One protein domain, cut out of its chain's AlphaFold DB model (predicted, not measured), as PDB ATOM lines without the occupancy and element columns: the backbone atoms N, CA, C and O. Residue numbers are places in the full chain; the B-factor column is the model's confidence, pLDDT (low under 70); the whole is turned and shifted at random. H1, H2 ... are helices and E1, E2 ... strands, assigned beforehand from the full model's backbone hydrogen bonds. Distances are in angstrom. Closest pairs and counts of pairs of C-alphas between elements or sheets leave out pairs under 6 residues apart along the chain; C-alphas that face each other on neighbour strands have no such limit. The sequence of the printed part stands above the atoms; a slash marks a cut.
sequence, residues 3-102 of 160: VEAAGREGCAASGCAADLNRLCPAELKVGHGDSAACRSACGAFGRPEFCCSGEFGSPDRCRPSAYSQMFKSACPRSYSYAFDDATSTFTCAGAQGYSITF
ATOM      1  N   VAL A   3      -4.846  19.722  -2.799       92.56
ATOM      2  CA  VAL A   3      -4.251  20.415  -3.942       92.56
ATOM      3  C   VAL A   3      -4.591  21.897  -3.843       92.56
ATOM      4  O   VAL A   3      -5.766  22.255  -3.738       92.56
ATOM      5  N   GLU A   4      -3.577  22.753  -3.895       92.06
ATOM      6  CA  GLU A   4      -3.717  24.208  -3.771       92.06
ATOM      7  C   GLU A   4      -3.026  24.909  -4.940       92.06
ATOM      8  O   GLU A   4      -1.948  24.497  -5.368       92.06
ATOM      9  N   ALA A   5      -3.641  25.965  -5.473       92.19
ATOM     10  CA  ALA A   5      -3.026  26.776  -6.517       92.19
ATOM     11  C   ALA A   5      -2.018  27.760  -5.906       92.19
ATOM     12  O   ALA A   5      -2.314  28.435  -4.923       92.19
ATOM     13  N   ALA A   6      -0.841  27.868  -6.514       87.50
ATOM     14  CA  ALA A   6       0.207  28.795  -6.108       87.50
ATOM     15  C   ALA A   6       0.185  30.074  -6.958       87.50
ATOM     16  O   ALA A   6      -0.113  30.047  -8.157       87.50
ATOM     17  N   GLY A   7       0.546  31.200  -6.336       80.69
ATOM     18  CA  GLY A   7       0.722  32.478  -7.030       80.69
ATOM     19  C   GLY A   7      -0.574  33.117  -7.543       80.69
ATOM     20  O   GLY A   7      -0.507  33.978  -8.420       80.69
ATOM     21  N   ARG A   8      -1.738  32.699  -7.024       79.88
ATOM     22  CA  ARG A   8      -3.052  33.264  -7.358       79.88
ATOM     23  C   ARG A   8      -3.970  33.277  -6.136       79.88
ATOM     24  O   ARG A   8      -4.291  32.229  -5.585       79.88
ATOM     25  N   GLU A   9      -4.441  34.460  -5.756       78.06
ATOM     26  CA  GLU A   9      -5.449  34.612  -4.703       78.06
ATOM     27  C   GLU A   9      -6.860  34.291  -5.223       78.06
ATOM     28  O   GLU A   9      -7.173  34.494  -6.402       78.06
ATOM     29  N   GLY A  10      -7.717  33.783  -4.332       82.50
ATOM     30  CA  GLY A  10      -9.121  33.467  -4.622       82.50
ATOM     31  C   GLY A  10      -9.372  32.084  -5.232       82.50
ATOM     32  O   GLY A  10     -10.520  31.744  -5.510       82.50
ATOM     33  N   CYS A  11      -8.336  31.265  -5.418       88.31
ATOM     34  CA  CYS A  11      -8.506  29.895  -5.884       88.31
ATOM     35  C   CYS A  11      -8.789  28.944  -4.726       88.31
ATOM     36  O   CYS A  11      -7.993  28.809  -3.798       88.31
ATOM     37  N   ALA A  12      -9.933  28.267  -4.792       87.25
ATOM     38  CA  ALA A  12     -10.292  27.261  -3.810       87.25
ATOM     39  C   ALA A  12      -9.375  26.036  -3.931       87.25
ATOM     40  O   ALA A  12      -9.129  25.524  -5.025       87.25
ATOM     41  N   ALA A  13      -8.901  25.550  -2.787       88.94
ATOM     42  CA  ALA A  13      -8.200  24.280  -2.711       88.94
ATOM     43  C   ALA A  13      -9.149  23.116  -3.059       88.94
ATOM     44  O   ALA A  13     -10.350  23.171  -2.782       88.94
ATOM     45  N   SER A  14      -8.599  22.004  -3.540       91.12
ATOM     46  CA  SER A  14      -9.309  20.738  -3.772       91.12
ATOM     47  C   SER A  14      -8.726  19.619  -2.908       91.12
ATOM     48  O   SER A  14      -7.595  19.714  -2.439       91.12
ATOM     49  N   GLY A  15      -9.481  18.554  -2.671       92.19
ATOM     50  CA  GLY A  15      -9.020  17.344  -1.994       92.19
ATOM     51  C   GLY A  15      -9.610  17.135  -0.600       92.19
ATOM     52  O   GLY A  15     -10.648  17.688  -0.240       92.19
ATOM     53  N   CYS A  16      -8.949  16.281   0.176       93.19
ATOM     54  CA  CYS A  16      -9.403  15.819   1.478       93.19
ATOM     55  C   CYS A  16      -8.270  15.734   2.508       93.19
ATOM     56  O   CYS A  16      -7.245  15.088   2.269       93.19
ATOM     57  N   ALA A  17      -8.488  16.348   3.670       93.19
ATOM     58  CA  ALA A  17      -7.617  16.230   4.842       93.19
ATOM     59  C   ALA A  17      -8.128  15.201   5.872       93.19
ATOM     60  O   ALA A  17      -7.393  14.827   6.780       93.19
ATOM     61  N   ALA A  18      -9.376  14.735   5.743       92.69
ATOM     62  CA  ALA A  18      -9.944  13.748   6.652       92.69
ATOM     63  C   ALA A  18      -9.300  12.366   6.463       92.69
ATOM     64  O   ALA A  18      -9.042  11.924   5.341       92.69
ATOM     65  N   ASP A  19      -9.108  11.663   7.577       92.38
ATOM     66  CA  ASP A  19      -8.721  10.256   7.577       92.38
ATOM     67  C   ASP A  19      -9.955   9.374   7.325       92.38
ATOM     68  O   ASP A  19     -10.700   9.007   8.241       92.38
ATOM     69  N   LEU A  20     -10.176   9.051   6.049       92.94
ATOM     70  CA  LEU A  20     -11.300   8.231   5.593       92.94
ATOM     71  C   LEU A  20     -11.266   6.801   6.145       92.94
ATOM     72  O   LEU A  20     -12.319   6.174   6.260       92.94
ATOM     73  N   ASN A  21     -10.102   6.284   6.551       92.94
ATOM     74  CA  ASN A  21      -9.995   4.928   7.092       92.94
ATOM     75  C   ASN A  21     -10.722   4.789   8.438       92.94
ATOM     76  O   ASN A  21     -11.237   3.714   8.756       92.94
ATOM     77  N   ARG A  22     -10.836   5.882   9.206       91.19
ATOM     78  CA  ARG A  22     -11.536   5.899  10.504       91.19
ATOM     79  C   ARG A  22     -13.054   5.914  10.376       91.19
ATOM     80  O   ARG A  22     -13.734   5.455  11.288       91.19
ATOM     81  N   LEU A  23     -13.568   6.434   9.263       91.62
ATOM     82  CA  LEU A  23     -15.002   6.523   8.964       91.62
ATOM     83  C   LEU A  23     -15.483   5.387   8.054       91.62
ATOM     84  O   LEU A  23     -16.681   5.252   7.819       91.62
ATOM     85  N   CYS A  24     -14.556   4.583   7.533       95.25
ATOM     86  CA  CYS A  24     -14.848   3.594   6.514       95.25
ATOM     87  C   CYS A  24     -15.840   2.525   7.016       95.25
ATOM     88  O   CYS A  24     -15.562   1.878   8.034       95.25
ATOM     89  N   PRO A  25     -16.958   2.286   6.309       96.12
ATOM     90  CA  PRO A  25     -17.824   1.130   6.539       96.12
ATOM     91  C   PRO A  25     -17.057  -0.185   6.387       96.12
ATOM     92  O   PRO A  25     -16.122  -0.270   5.587       96.12
ATOM     93  N   ALA A  26     -17.428  -1.217   7.147       95.56
ATOM     94  CA  ALA A  26     -16.678  -2.475   7.202       95.56
ATOM     95  C   ALA A  26     -16.559  -3.150   5.824       95.56
ATOM     96  O   ALA A  26     -15.493  -3.630   5.456       95.56
ATOM     97  N   GLU A  27     -17.631  -3.103   5.045       96.00
ATOM     98  CA  GLU A  27     -17.767  -3.638   3.695       96.00
ATOM     99  C   GLU A  27     -16.923  -2.905   2.635       96.00
ATOM    100  O   GLU A  27     -16.734  -3.424   1.537       96.00
ATOM    101  N   LEU A  28     -16.388  -1.722   2.955       97.31
ATOM    102  CA  LEU A  28     -15.504  -0.948   2.078       97.31
ATOM    103  C   LEU A  28     -14.030  -1.000   2.505       97.31
ATOM    104  O   LEU A  28     -13.158  -0.544   1.756       97.31
ATOM    105  N   LYS A  29     -13.732  -1.541   3.692       96.38
ATOM    106  CA  LYS A  29     -12.363  -1.641   4.206       96.38
ATOM    107  C   LYS A  29     -11.570  -2.685   3.436       96.38
ATOM    108  O   LYS A  29     -12.040  -3.792   3.186       96.38
ATOM    109  N   VAL A  30     -10.322  -2.350   3.137       95.00
ATOM    110  CA  VAL A  30      -9.318  -3.299   2.652       95.00
ATOM    111  C   VAL A  30      -7.990  -3.078   3.358       95.00
ATOM    112  O   VAL A  30      -7.692  -1.969   3.795       95.00
ATOM    113  N   GLY A  31      -7.192  -4.140   3.463       90.88
ATOM    114  CA  GLY A  31      -5.927  -4.109   4.195       90.88
ATOM    115  C   GLY A  31      -6.103  -4.069   5.718       90.88
ATOM    116  O   GLY A  31      -7.210  -4.179   6.244       90.88
ATOM    117  N   HIS A  32      -4.984  -3.961   6.433       80.50
ATOM    118  CA  HIS A  32      -4.924  -3.888   7.893       80.50
ATOM    119  C   HIS A  32      -3.753  -3.001   8.336       80.50
ATOM    120  O   HIS A  32      -2.781  -2.844   7.593       80.50
ATOM    121  N   GLY A  33      -3.843  -2.437   9.546       78.94
ATOM    122  CA  GLY A  33      -2.806  -1.560  10.102       78.94
ATOM    123  C   GLY A  33      -2.513  -0.362   9.193       78.94
ATOM    124  O   GLY A  33      -3.439   0.271   8.689       78.94
ATOM    125  N   ASP A  34      -1.231  -0.103   8.945       77.38
ATOM    126  CA  ASP A  34      -0.757   1.005   8.099       77.38
ATOM    127  C   ASP A  34      -1.105   0.835   6.609       77.38
ATOM    128  O   ASP A  34      -1.084   1.799   5.848       77.38
ATOM    129  N   SER A  35      -1.480  -0.379   6.193       81.50
ATOM    130  CA  SER A  35      -1.926  -0.690   4.828       81.50
ATOM    131  C   SER A  35      -3.451  -0.642   4.678       81.50
ATOM    132  O   SER A  35      -3.988  -1.136   3.684       81.50
ATOM    133  N   ALA A  36      -4.175  -0.114   5.672       89.00
ATOM    134  CA  ALA A  36      -5.622   0.039   5.590       89.00
ATOM    135  C   ALA A  36      -6.012   1.121   4.569       89.00
ATOM    136  O   ALA A  36      -5.450   2.216   4.541       89.00
ATOM    137  N   ALA A  37      -7.020   0.825   3.753       93.50
ATOM    138  CA  ALA A  37      -7.623   1.767   2.821       93.50
ATOM    139  C   ALA A  37      -9.149   1.616   2.801       93.50
ATOM    140  O   ALA A  37      -9.695   0.548   3.094       93.50
ATOM    141  N   CYS A  38      -9.836   2.685   2.402       96.44
ATOM    142  CA  CYS A  38     -11.275   2.681   2.177       96.44
ATOM    143  C   CYS A  38     -11.582   2.720   0.680       96.44
ATOM    144  O   CYS A  38     -11.267   3.698  -0.000       96.44
ATOM    145  N   ARG A  39     -12.191   1.657   0.148       97.44
ATOM    146  CA  ARG A  39     -12.615   1.606  -1.258       97.44
ATOM    147  C   ARG A  39     -13.875   2.435  -1.468       97.44
ATOM    148  O   ARG A  39     -14.728   2.526  -0.593       97.44
ATOM    149  N   SER A  40     -14.040   2.971  -2.672       97.25
ATOM    150  CA  SER A  40     -15.348   3.457  -3.114       97.25
ATOM    151  C   SER A  40     -16.337   2.291  -3.249       97.25
ATOM    152  O   SER A  40     -15.932   1.139  -3.415       97.25
ATOM    153  N   ALA A  41     -17.639   2.583  -3.253       97.88
ATOM    154  CA  ALA A  41     -18.666   1.564  -3.482       97.88
ATOM    155  C   ALA A  41     -18.532   0.897  -4.861       97.88
ATOM    156  O   ALA A  41     -18.688  -0.317  -4.974       97.88
ATOM    157  N   CYS A  42     -18.174   1.660  -5.903       98.00
ATOM    158  CA  CYS A  42     -17.859   1.081  -7.210       98.00
ATOM    159  C   CYS A  42     -16.679   0.117  -7.101       98.00
ATOM    160  O   CYS A  42     -16.761  -1.018  -7.563       98.00
ATOM    161  N   GLY A  43     -15.611   0.549  -6.423       97.19
ATOM    162  CA  GLY A  43     -14.448  -0.282  -6.179       97.19
ATOM    163  C   GLY A  43     -14.827  -1.576  -5.471       97.19
ATOM    164  O   GLY A  43     -14.401  -2.628  -5.918       97.19
ATOM    165  N   ALA A  44     -15.610  -1.522  -4.394       97.75
ATOM    166  CA  ALA A  44     -15.948  -2.688  -3.581       97.75
ATOM    167  C   ALA A  44     -16.935  -3.653  -4.258       97.75
ATOM    168  O   ALA A  44     -16.744  -4.863  -4.173       97.75
ATOM    169  N   PHE A  45     -17.970  -3.133  -4.924       97.50
ATOM    170  CA  PHE A  45     -19.099  -3.947  -5.388       97.50
ATOM    171  C   PHE A  45     -19.172  -4.131  -6.907       97.50
ATOM    172  O   PHE A  45     -19.863  -5.037  -7.359       97.50
ATOM    173  N   GLY A  46     -18.536  -3.265  -7.705       97.56
ATOM    174  CA  GLY A  46     -18.570  -3.337  -9.174       97.56
ATOM    175  C   GLY A  46     -19.959  -3.159  -9.803       97.56
ATOM    176  O   GLY A  46     -20.159  -3.493 -10.968       97.56
ATOM    177  N   ARG A  47     -20.936  -2.664  -9.037       97.56
ATOM    178  CA  ARG A  47     -22.334  -2.540  -9.461       97.56
ATOM    179  C   ARG A  47     -22.551  -1.295 -10.340       97.56
ATOM    180  O   ARG A  47     -22.019  -0.234  -9.988       97.56
ATOM    181  N   PRO A  48     -23.341  -1.379 -11.432       97.56
ATOM    182  CA  PRO A  48     -23.565  -0.262 -12.356       97.56
ATOM    183  C   PRO A  48     -24.015   1.045 -11.693       97.56
ATOM    184  O   PRO A  48     -23.529   2.111 -12.051       97.56
ATOM    185  N   GLU A  49     -24.869   0.970 -10.677       96.62
ATOM    186  CA  GLU A  49     -25.385   2.106  -9.907       96.62
ATOM    187  C   GLU A  49     -24.329   2.812  -9.050       96.62
ATOM    188  O   GLU A  49     -24.473   3.995  -8.759       96.62
ATOM    189  N   PHE A  50     -23.259   2.121  -8.650       97.81
ATOM    190  CA  PHE A  50     -22.150   2.742  -7.922       97.81
ATOM    191  C   PHE A  50     -21.044   3.212  -8.859       97.81
ATOM    192  O   PHE A  50     -20.326   4.156  -8.535       97.81
ATOM    193  N   CYS A  51     -20.894   2.542 -10.000       97.69
ATOM    194  CA  CYS A  51     -19.894   2.853 -11.013       97.69
ATOM    195  C   CYS A  51     -20.385   3.835 -12.080       97.69
ATOM    196  O   CYS A  51     -19.595   4.230 -12.931       97.69
ATOM    197  N   CYS A  52     -21.663   4.216 -12.039       97.12
ATOM    198  CA  CYS A  52     -22.310   5.051 -13.043       97.12
ATOM    199  C   CYS A  52     -22.090   4.535 -14.471       97.12
ATOM    200  O   CYS A  52     -21.634   5.257 -15.355       97.12
ATOM    201  N   SER A  53     -22.384   3.253 -14.688       97.56
ATOM    202  CA  SER A  53     -22.201   2.581 -15.976       97.56
ATOM    203  C   SER A  53     -23.505   1.977 -16.496       97.56
ATOM    204  O   SER A  53     -24.490   1.852 -15.765       97.56
ATOM    205  N   GLY A  54     -23.529   1.626 -17.786       96.69
ATOM    206  CA  GLY A  54     -24.712   1.074 -18.449       96.69
ATOM    207  C   GLY A  54     -25.918   2.001 -18.301       96.69
ATOM    208  O   GLY A  54     -25.876   3.167 -18.691       96.69
ATOM    209  N   GLU A  55     -26.978   1.492 -17.682       96.25
ATOM    210  CA  GLU A  55     -28.182   2.264 -17.376       96.25
ATOM    211  C   GLU A  55     -27.926   3.477 -16.470       96.25
ATOM    212  O   GLU A  55     -28.615   4.483 -16.565       96.25
ATOM    213  N   PHE A  56     -26.883   3.455 -15.650       96.88
ATOM    214  CA  PHE A  56     -26.517   4.571 -14.782       96.88
ATOM    215  C   PHE A  56     -25.461   5.483 -15.426       96.88
ATOM    216  O   PHE A  56     -24.850   6.293 -14.746       96.88
ATOM    217  N   GLY A  57     -25.236   5.393 -16.741       96.25
ATOM    218  CA  GLY A  57     -24.200   6.143 -17.469       96.25
ATOM    219  C   GLY A  57     -24.450   7.643 -17.667       96.25
ATOM    220  O   GLY A  57     -23.791   8.258 -18.498       96.25
ATOM    221  N   SER A  58     -25.412   8.240 -16.960       93.94
ATOM    222  CA  SER A  58     -25.736   9.670 -17.066       93.94
ATOM    223  C   SER A  58     -25.980  10.286 -15.684       93.94
ATOM    224  O   SER A  58     -26.459   9.567 -14.796       93.94
ATOM    225  N   PRO A  59     -25.713  11.593 -15.493       91.75
ATOM    226  CA  PRO A  59     -25.936  12.285 -14.219       91.75
ATOM    227  C   PRO A  59     -27.378  12.174 -13.707       91.75
ATOM    228  O   PRO A  59     -27.615  12.030 -12.511       91.75
ATOM    229  N   ASP A  60     -28.356  12.157 -14.616       92.75
ATOM    230  CA  ASP A  60     -29.769  12.056 -14.247       92.75
ATOM    231  C   ASP A  60     -30.133  10.680 -13.676       92.75
ATOM    232  O   ASP A  60     -31.063  10.561 -12.869       92.75
ATOM    233  N   ARG A  61     -29.399   9.637 -14.079       95.31
ATOM    234  CA  ARG A  61     -29.678   8.240 -13.725       95.31
ATOM    235  C   ARG A  61     -28.782   7.726 -12.602       95.31
ATOM    236  O   ARG A  61     -29.257   6.939 -11.791       95.31
ATOM    237  N   CYS A  62     -27.530   8.172 -12.498       95.81
ATOM    238  CA  CYS A  62     -26.652   7.789 -11.391       95.81
ATOM    239  C   CYS A  62     -26.820   8.737 -10.206       95.81
ATOM    240  O   CYS A  62     -26.342   9.870 -10.223       95.81
ATOM    241  N   ARG A  63     -27.492   8.273  -9.154       94.31
ATOM    242  CA  ARG A  63     -27.754   9.091  -7.965       94.31
ATOM    243  C   ARG A  63     -26.703   8.848  -6.877       94.31
ATOM    244  O   ARG A  63     -26.191   7.733  -6.769       94.31
ATOM    245  N   PRO A  64     -26.408   9.853  -6.030       95.00
ATOM    246  CA  PRO A  64     -25.556   9.655  -4.864       95.00
ATOM    247  C   PRO A  64     -26.084   8.527  -3.970       95.00
ATOM    248  O   PRO A  64     -27.259   8.506  -3.608       95.00
ATOM    249  N   SER A  65     -25.198   7.621  -3.566       96.75
ATOM    250  CA  SER A  65     -25.495   6.552  -2.608       96.75
ATOM    251  C   SER A  65     -25.149   6.980  -1.179       96.75
ATOM    252  O   SER A  65     -24.437   7.964  -0.973       96.75
ATOM    253  N   ALA A  66     -25.573   6.202  -0.178       97.38
ATOM    254  CA  ALA A  66     -25.134   6.407   1.207       97.38
ATOM    255  C   ALA A  66     -23.595   6.392   1.335       97.38
ATOM    256  O   ALA A  66     -23.018   7.182   2.081       97.38
ATOM    257  N   TYR A  67     -22.916   5.549   0.547       97.75
ATOM    258  CA  TYR A  67     -21.455   5.478   0.530       97.75
ATOM    259  C   TYR A  67     -20.815   6.748  -0.036       97.75
ATOM    260  O   TYR A  67     -19.907   7.298   0.583       97.75
ATOM    261  N   SER A  68     -21.283   7.248  -1.186       96.31
ATOM    262  CA  SER A  68     -20.723   8.480  -1.761       96.31
ATOM    263  C   SER A  68     -21.019   9.695  -0.881       96.31
ATOM    264  O   SER A  68     -20.151  10.537  -0.685       96.31
ATOM    265  N   GLN A  69     -22.196   9.756  -0.254       95.94
ATOM    266  CA  GLN A  69     -22.532  10.824   0.692       95.94
ATOM    267  C   GLN A  69     -21.613  10.836   1.923       95.94
ATOM    268  O   GLN A  69     -21.257  11.913   2.399       95.94
ATOM    269  N   MET A  70     -21.169   9.673   2.410       96.44
ATOM    270  CA  MET A  70     -20.179   9.583   3.490       96.44
ATOM    271  C   MET A  70     -18.832  10.191   3.070       96.44
ATOM    272  O   MET A  70     -18.311  11.056   3.778       96.44
ATOM    273  N   PHE A  71     -18.321   9.842   1.881       96.12
ATOM    274  CA  PHE A  71     -17.095  10.449   1.346       96.12
ATOM    275  C   PHE A  71     -17.250  11.959   1.148       96.12
ATOM    276  O   PHE A  71     -16.363  12.724   1.521       96.12
ATOM    277  N   LYS A  72     -18.396  12.407   0.623       94.69
ATOM    278  CA  LYS A  72     -18.675  13.829   0.406       94.69
ATOM    279  C   LYS A  72     -18.743  14.617   1.709       94.69
ATOM    280  O   LYS A  72     -18.206  15.715   1.789       94.69
ATOM    281  N   SER A  73     -19.364  14.040   2.734       93.94
ATOM    282  CA  SER A  73     -19.482  14.661   4.056       93.94
ATOM    283  C   SER A  73     -18.118  14.810   4.727       93.94
ATOM    284  O   SER A  73     -17.828  15.851   5.310       93.94
ATOM    285  N   ALA A  74     -17.257  13.795   4.611       94.31
ATOM    286  CA  ALA A  74     -15.895  13.848   5.136       94.31
ATOM    287  C   ALA A  74     -14.988  14.796   4.331       94.31
ATOM    288  O   ALA A  74     -14.096  15.437   4.886       94.31
ATOM    289  N   CYS A  75     -15.220  14.889   3.020       93.81
ATOM    290  CA  CYS A  75     -14.370  15.609   2.085       93.81
ATOM    291  C   CYS A  75     -15.203  16.476   1.111       93.81
ATOM    292  O   CYS A  75     -15.279  16.160  -0.083       93.81
ATOM    293  N   PRO A  76     -15.794  17.603   1.562       92.12
ATOM    294  CA  PRO A  76     -16.714  18.399   0.738       92.12
ATOM    295  C   PRO A  76     -16.082  18.956  -0.540       92.12
ATOM    296  O   PRO A  76     -16.765  19.126  -1.546       92.12
ATOM    297  N   ARG A  77     -14.763  19.190  -0.512       90.69
ATOM    298  CA  ARG A  77     -13.967  19.709  -1.634       90.69
ATOM    299  C   ARG A  77     -13.341  18.606  -2.493       90.69
ATOM    300  O   ARG A  77     -12.280  18.801  -3.079       90.69
ATOM    301  N   SER A  78     -13.956  17.432  -2.542       91.94
ATOM    302  CA  SER A  78     -13.489  16.314  -3.358       91.94
ATOM    303  C   SER A  78     -14.651  15.591  -4.023       91.94
ATOM    304  O   SER A  78     -15.779  15.634  -3.527       91.94
ATOM    305  N   TYR A  79     -14.345  14.924  -5.135       92.94
ATOM    306  CA  TYR A  79     -15.275  14.041  -5.822       92.94
ATOM    307  C   TYR A  79     -15.537  12.790  -4.987       92.94
ATOM    308  O   TYR A  79     -14.606  12.082  -4.605       92.94
ATOM    309  N   SER A  80     -16.811  12.498  -4.747       94.50
ATOM    310  CA  SER A  80     -17.255  11.325  -3.987       94.50
ATOM    311  C   SER A  80     -17.836  10.193  -4.847       94.50
ATOM    312  O   SER A  80     -17.903   9.047  -4.399       94.50
ATOM    313  N   TYR A  81     -18.257  10.503  -6.076       94.62
ATOM    314  CA  TYR A  81     -18.709   9.560  -7.105       94.62
ATOM    315  C   TYR A  81     -18.551  10.189  -8.502       94.62
ATOM    316  O   TYR A  81     -18.121  11.338  -8.616       94.62
ATOM    317  N   ALA A  82     -18.869   9.442  -9.565       94.06
ATOM    318  CA  ALA A  82     -18.524   9.821 -10.939       94.06
ATOM    319  C   ALA A  82     -19.158  11.141 -11.426       94.06
ATOM    320  O   ALA A  82     -18.538  11.837 -12.223       94.06
ATOM    321  N   PHE A  83     -20.349  11.504 -10.938       92.62
ATOM    322  CA  PHE A  83     -21.065  12.722 -11.348       92.62
ATOM    323  C   PHE A  83     -21.225  13.734 -10.196       92.62
ATOM    324  O   PHE A  83     -22.262  14.373 -10.041       92.62
ATOM    325  N   ASP A  84     -20.213  13.857  -9.334       88.62
ATOM    326  CA  ASP A  84     -20.169  14.845  -8.241       88.62
ATOM    327  C   ASP A  84     -19.646  16.210  -8.730       88.62
ATOM    328  O   ASP A  84     -18.565  16.649  -8.347       88.62
ATOM    329  N   ASP A  85     -20.358  16.864  -9.642       71.75
ATOM    330  CA  ASP A  85     -19.821  17.951 -10.474       71.75
ATOM    331  C   ASP A  85     -19.948  19.369  -9.878       71.75
ATOM    332  O   ASP A  85     -19.032  20.181 -10.045       71.75
ATOM    333  N   ALA A  86     -21.007  19.675  -9.122       60.12
ATOM    334  CA  ALA A  86     -21.303  21.059  -8.715       60.12
ATOM    335  C   ALA A  86     -20.418  21.640  -7.587       60.12
ATOM    336  O   ALA A  86     -20.333  22.856  -7.436       60.12
ATOM    337  N   THR A  87     -19.755  20.807  -6.777       60.69
ATOM    338  CA  THR A  87     -18.929  21.269  -5.631       60.69
ATOM    339  C   THR A  87     -17.520  20.673  -5.599       60.69
ATOM    340  O   THR A  87     -16.778  20.899  -4.644       60.69
ATOM    341  N   SER A  88     -17.147  19.901  -6.623       59.81
ATOM    342  CA  SER A  88     -15.879  19.154  -6.659       59.81
ATOM    343  C   SER A  88     -14.968  19.552  -7.819       59.81
ATOM    344  O   SER A  88     -13.803  19.153  -7.842       59.81
ATOM    345  N   THR A  89     -15.466  20.349  -8.771       70.38
ATOM    346  CA  THR A  89     -14.660  20.919  -9.858       70.38
ATOM    347  C   THR A  89     -14.111  22.274  -9.438       70.38
ATOM    348  O   THR A  89     -14.867  23.223  -9.248       70.38
ATOM    349  N   PHE A  90     -12.789  22.379  -9.326       76.75
ATOM    350  CA  PHE A  90     -12.110  23.618  -8.952       76.75
ATOM    351  C   PHE A  90     -11.234  24.087 -10.106       76.75
ATOM    352  O   PHE A  90     -10.206  23.484 -10.407       76.75
ATOM    353  N   THR A  91     -11.650  25.162 -10.771       83.44
ATOM    354  CA  THR A  91     -10.880  25.794 -11.846       83.44
ATOM    355  C   THR A  91     -10.195  27.050 -11.327       83.44
ATOM    356  O   THR A  91     -10.859  27.942 -10.802       83.44
ATOM    357  N   CYS A  92      -8.878  27.149 -11.512       88.25
ATOM    358  CA  CYS A  92      -8.087  28.318 -11.134       88.25
ATOM    359  C   CYS A  92      -7.337  28.866 -12.354       88.25
ATOM    360  O   CYS A  92      -6.324  28.312 -12.780       88.25
ATOM    361  N   ALA A  93      -7.838  29.954 -12.939       88.88
ATOM    362  CA  ALA A  93      -7.150  30.627 -14.038       88.88
ATOM    363  C   ALA A  93      -5.917  31.387 -13.522       88.88
ATOM    364  O   ALA A  93      -5.966  32.007 -12.461       88.88
ATOM    365  N   GLY A  94      -4.819  31.390 -14.280       86.62
ATOM    366  CA  GLY A  94      -3.614  32.153 -13.926       86.62
ATOM    367  C   GLY A  94      -2.870  31.648 -12.685       86.62
ATOM    368  O   GLY A  94      -2.110  32.410 -12.095       86.62
ATOM    369  N   ALA A  95      -3.092  30.394 -12.273       89.94
ATOM    370  CA  ALA A  95      -2.221  29.731 -11.308       89.94
ATOM    371  C   ALA A  95      -0.801  29.635 -11.883       89.94
ATOM    372  O   ALA A  95      -0.618  29.226 -13.028       89.94
ATOM    373  N   GLN A  96       0.198  29.987 -11.077       91.75
ATOM    374  CA  GLN A  96       1.611  29.886 -11.463       91.75
ATOM    375  C   GLN A  96       2.174  28.483 -11.186       91.75
ATOM    376  O   GLN A  96       3.239  28.120 -11.674       91.75
ATOM    377  N   GLY A  97       1.440  27.681 -10.412       91.94
ATOM    378  CA  GLY A  97       1.747  26.293 -10.105       91.94
ATOM    379  C   GLY A  97       0.684  25.684  -9.197       91.94
ATOM    380  O   GLY A  97      -0.279  26.354  -8.818       91.94
ATOM    381  N   TYR A  98       0.875  24.420  -8.829       93.25
ATOM    382  CA  TYR A  98       0.029  23.715  -7.870       93.25
ATOM    383  C   TYR A  98       0.901  23.011  -6.832       93.25
ATOM    384  O   TYR A  98       1.909  22.397  -7.184       93.25
ATOM    385  N   SER A  99       0.499  23.081  -5.567       92.75
ATOM    386  CA  SER A  99       1.073  22.291  -4.480       92.75
ATOM    387  C   SER A  99       0.179  21.088  -4.210       92.75
ATOM    388  O   SER A  99      -1.038  21.237  -4.091       92.75
ATOM    389  N   ILE A 100       0.777  19.900  -4.122       94.31
ATOM    390  CA  ILE A 100       0.088  18.664  -3.747       94.31
ATOM    391  C   ILE A 100       0.657  18.212  -2.412       94.31
ATOM    392  O   ILE A 100       1.837  17.880  -2.308       94.31
ATOM    393  N   THR A 101      -0.195  18.162  -1.396       93.69
ATOM    394  CA  THR A 101       0.207  17.762  -0.050       93.69
ATOM    395  C   THR A 101      -0.463  16.449   0.325       93.69
ATOM    396  O   THR A 101      -1.695  16.329   0.356       93.69
ATOM    397  N   PHE A 102       0.361  15.448   0.627       92.88
ATOM    398  CA  PHE A 102      -0.063  14.192   1.237       92.88
ATOM    399  C   PHE A 102      -0.077  14.351   2.747       92.88
ATOM    400  O   PHE A 102       0.815  14.982   3.305       92.88
TER     401      PHE A 102
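What this domain is: This is residues 3 to 102 of the 160 residues of an uncharacterized protein of Ensete ventricosum (UniProt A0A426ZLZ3). With little regular structure, this is a flat body of long loops, the two-stranded antiparallel sheet of E1 and E2 at one end, four short helices toward the other. Along the chain run E1, H1, H2, H3, H4 and E2, a mixed class holding 31 of 100 printed residues. It is only just loose, close to compact: radius of gyration of the C-alphas 15.5 A, spans 41 by 38 by 18 A.

Where its parts are: E1, residues 3 to 6, begins at (-4.251, 20.415, -3.942); E2, residues 97 to 101, ends at (0.207, 17.762, -0.050). H1 is residues 20 to 23, H2 41 to 45, H3 48 to 51, H4 66 to 74, 12.5 A long.

How they stand to each other: Across the sheet N 6 and O 97, 2.8 A apart, are within hydrogen-bond range. H2 and H3 touch only at the corner, closest C-alphas Cys 42 and Phe 50, 4.7 A. H4 and H2 are close but not clearly touching, closest C-alphas Tyr 67 and Ala 41, 6.3 A. In H2 and H4 every O i to N i+4 pair is within range.

The domain as a whole: The printed part has no cut; four links are long. Residues 86 to 88 have pLDDT under 70.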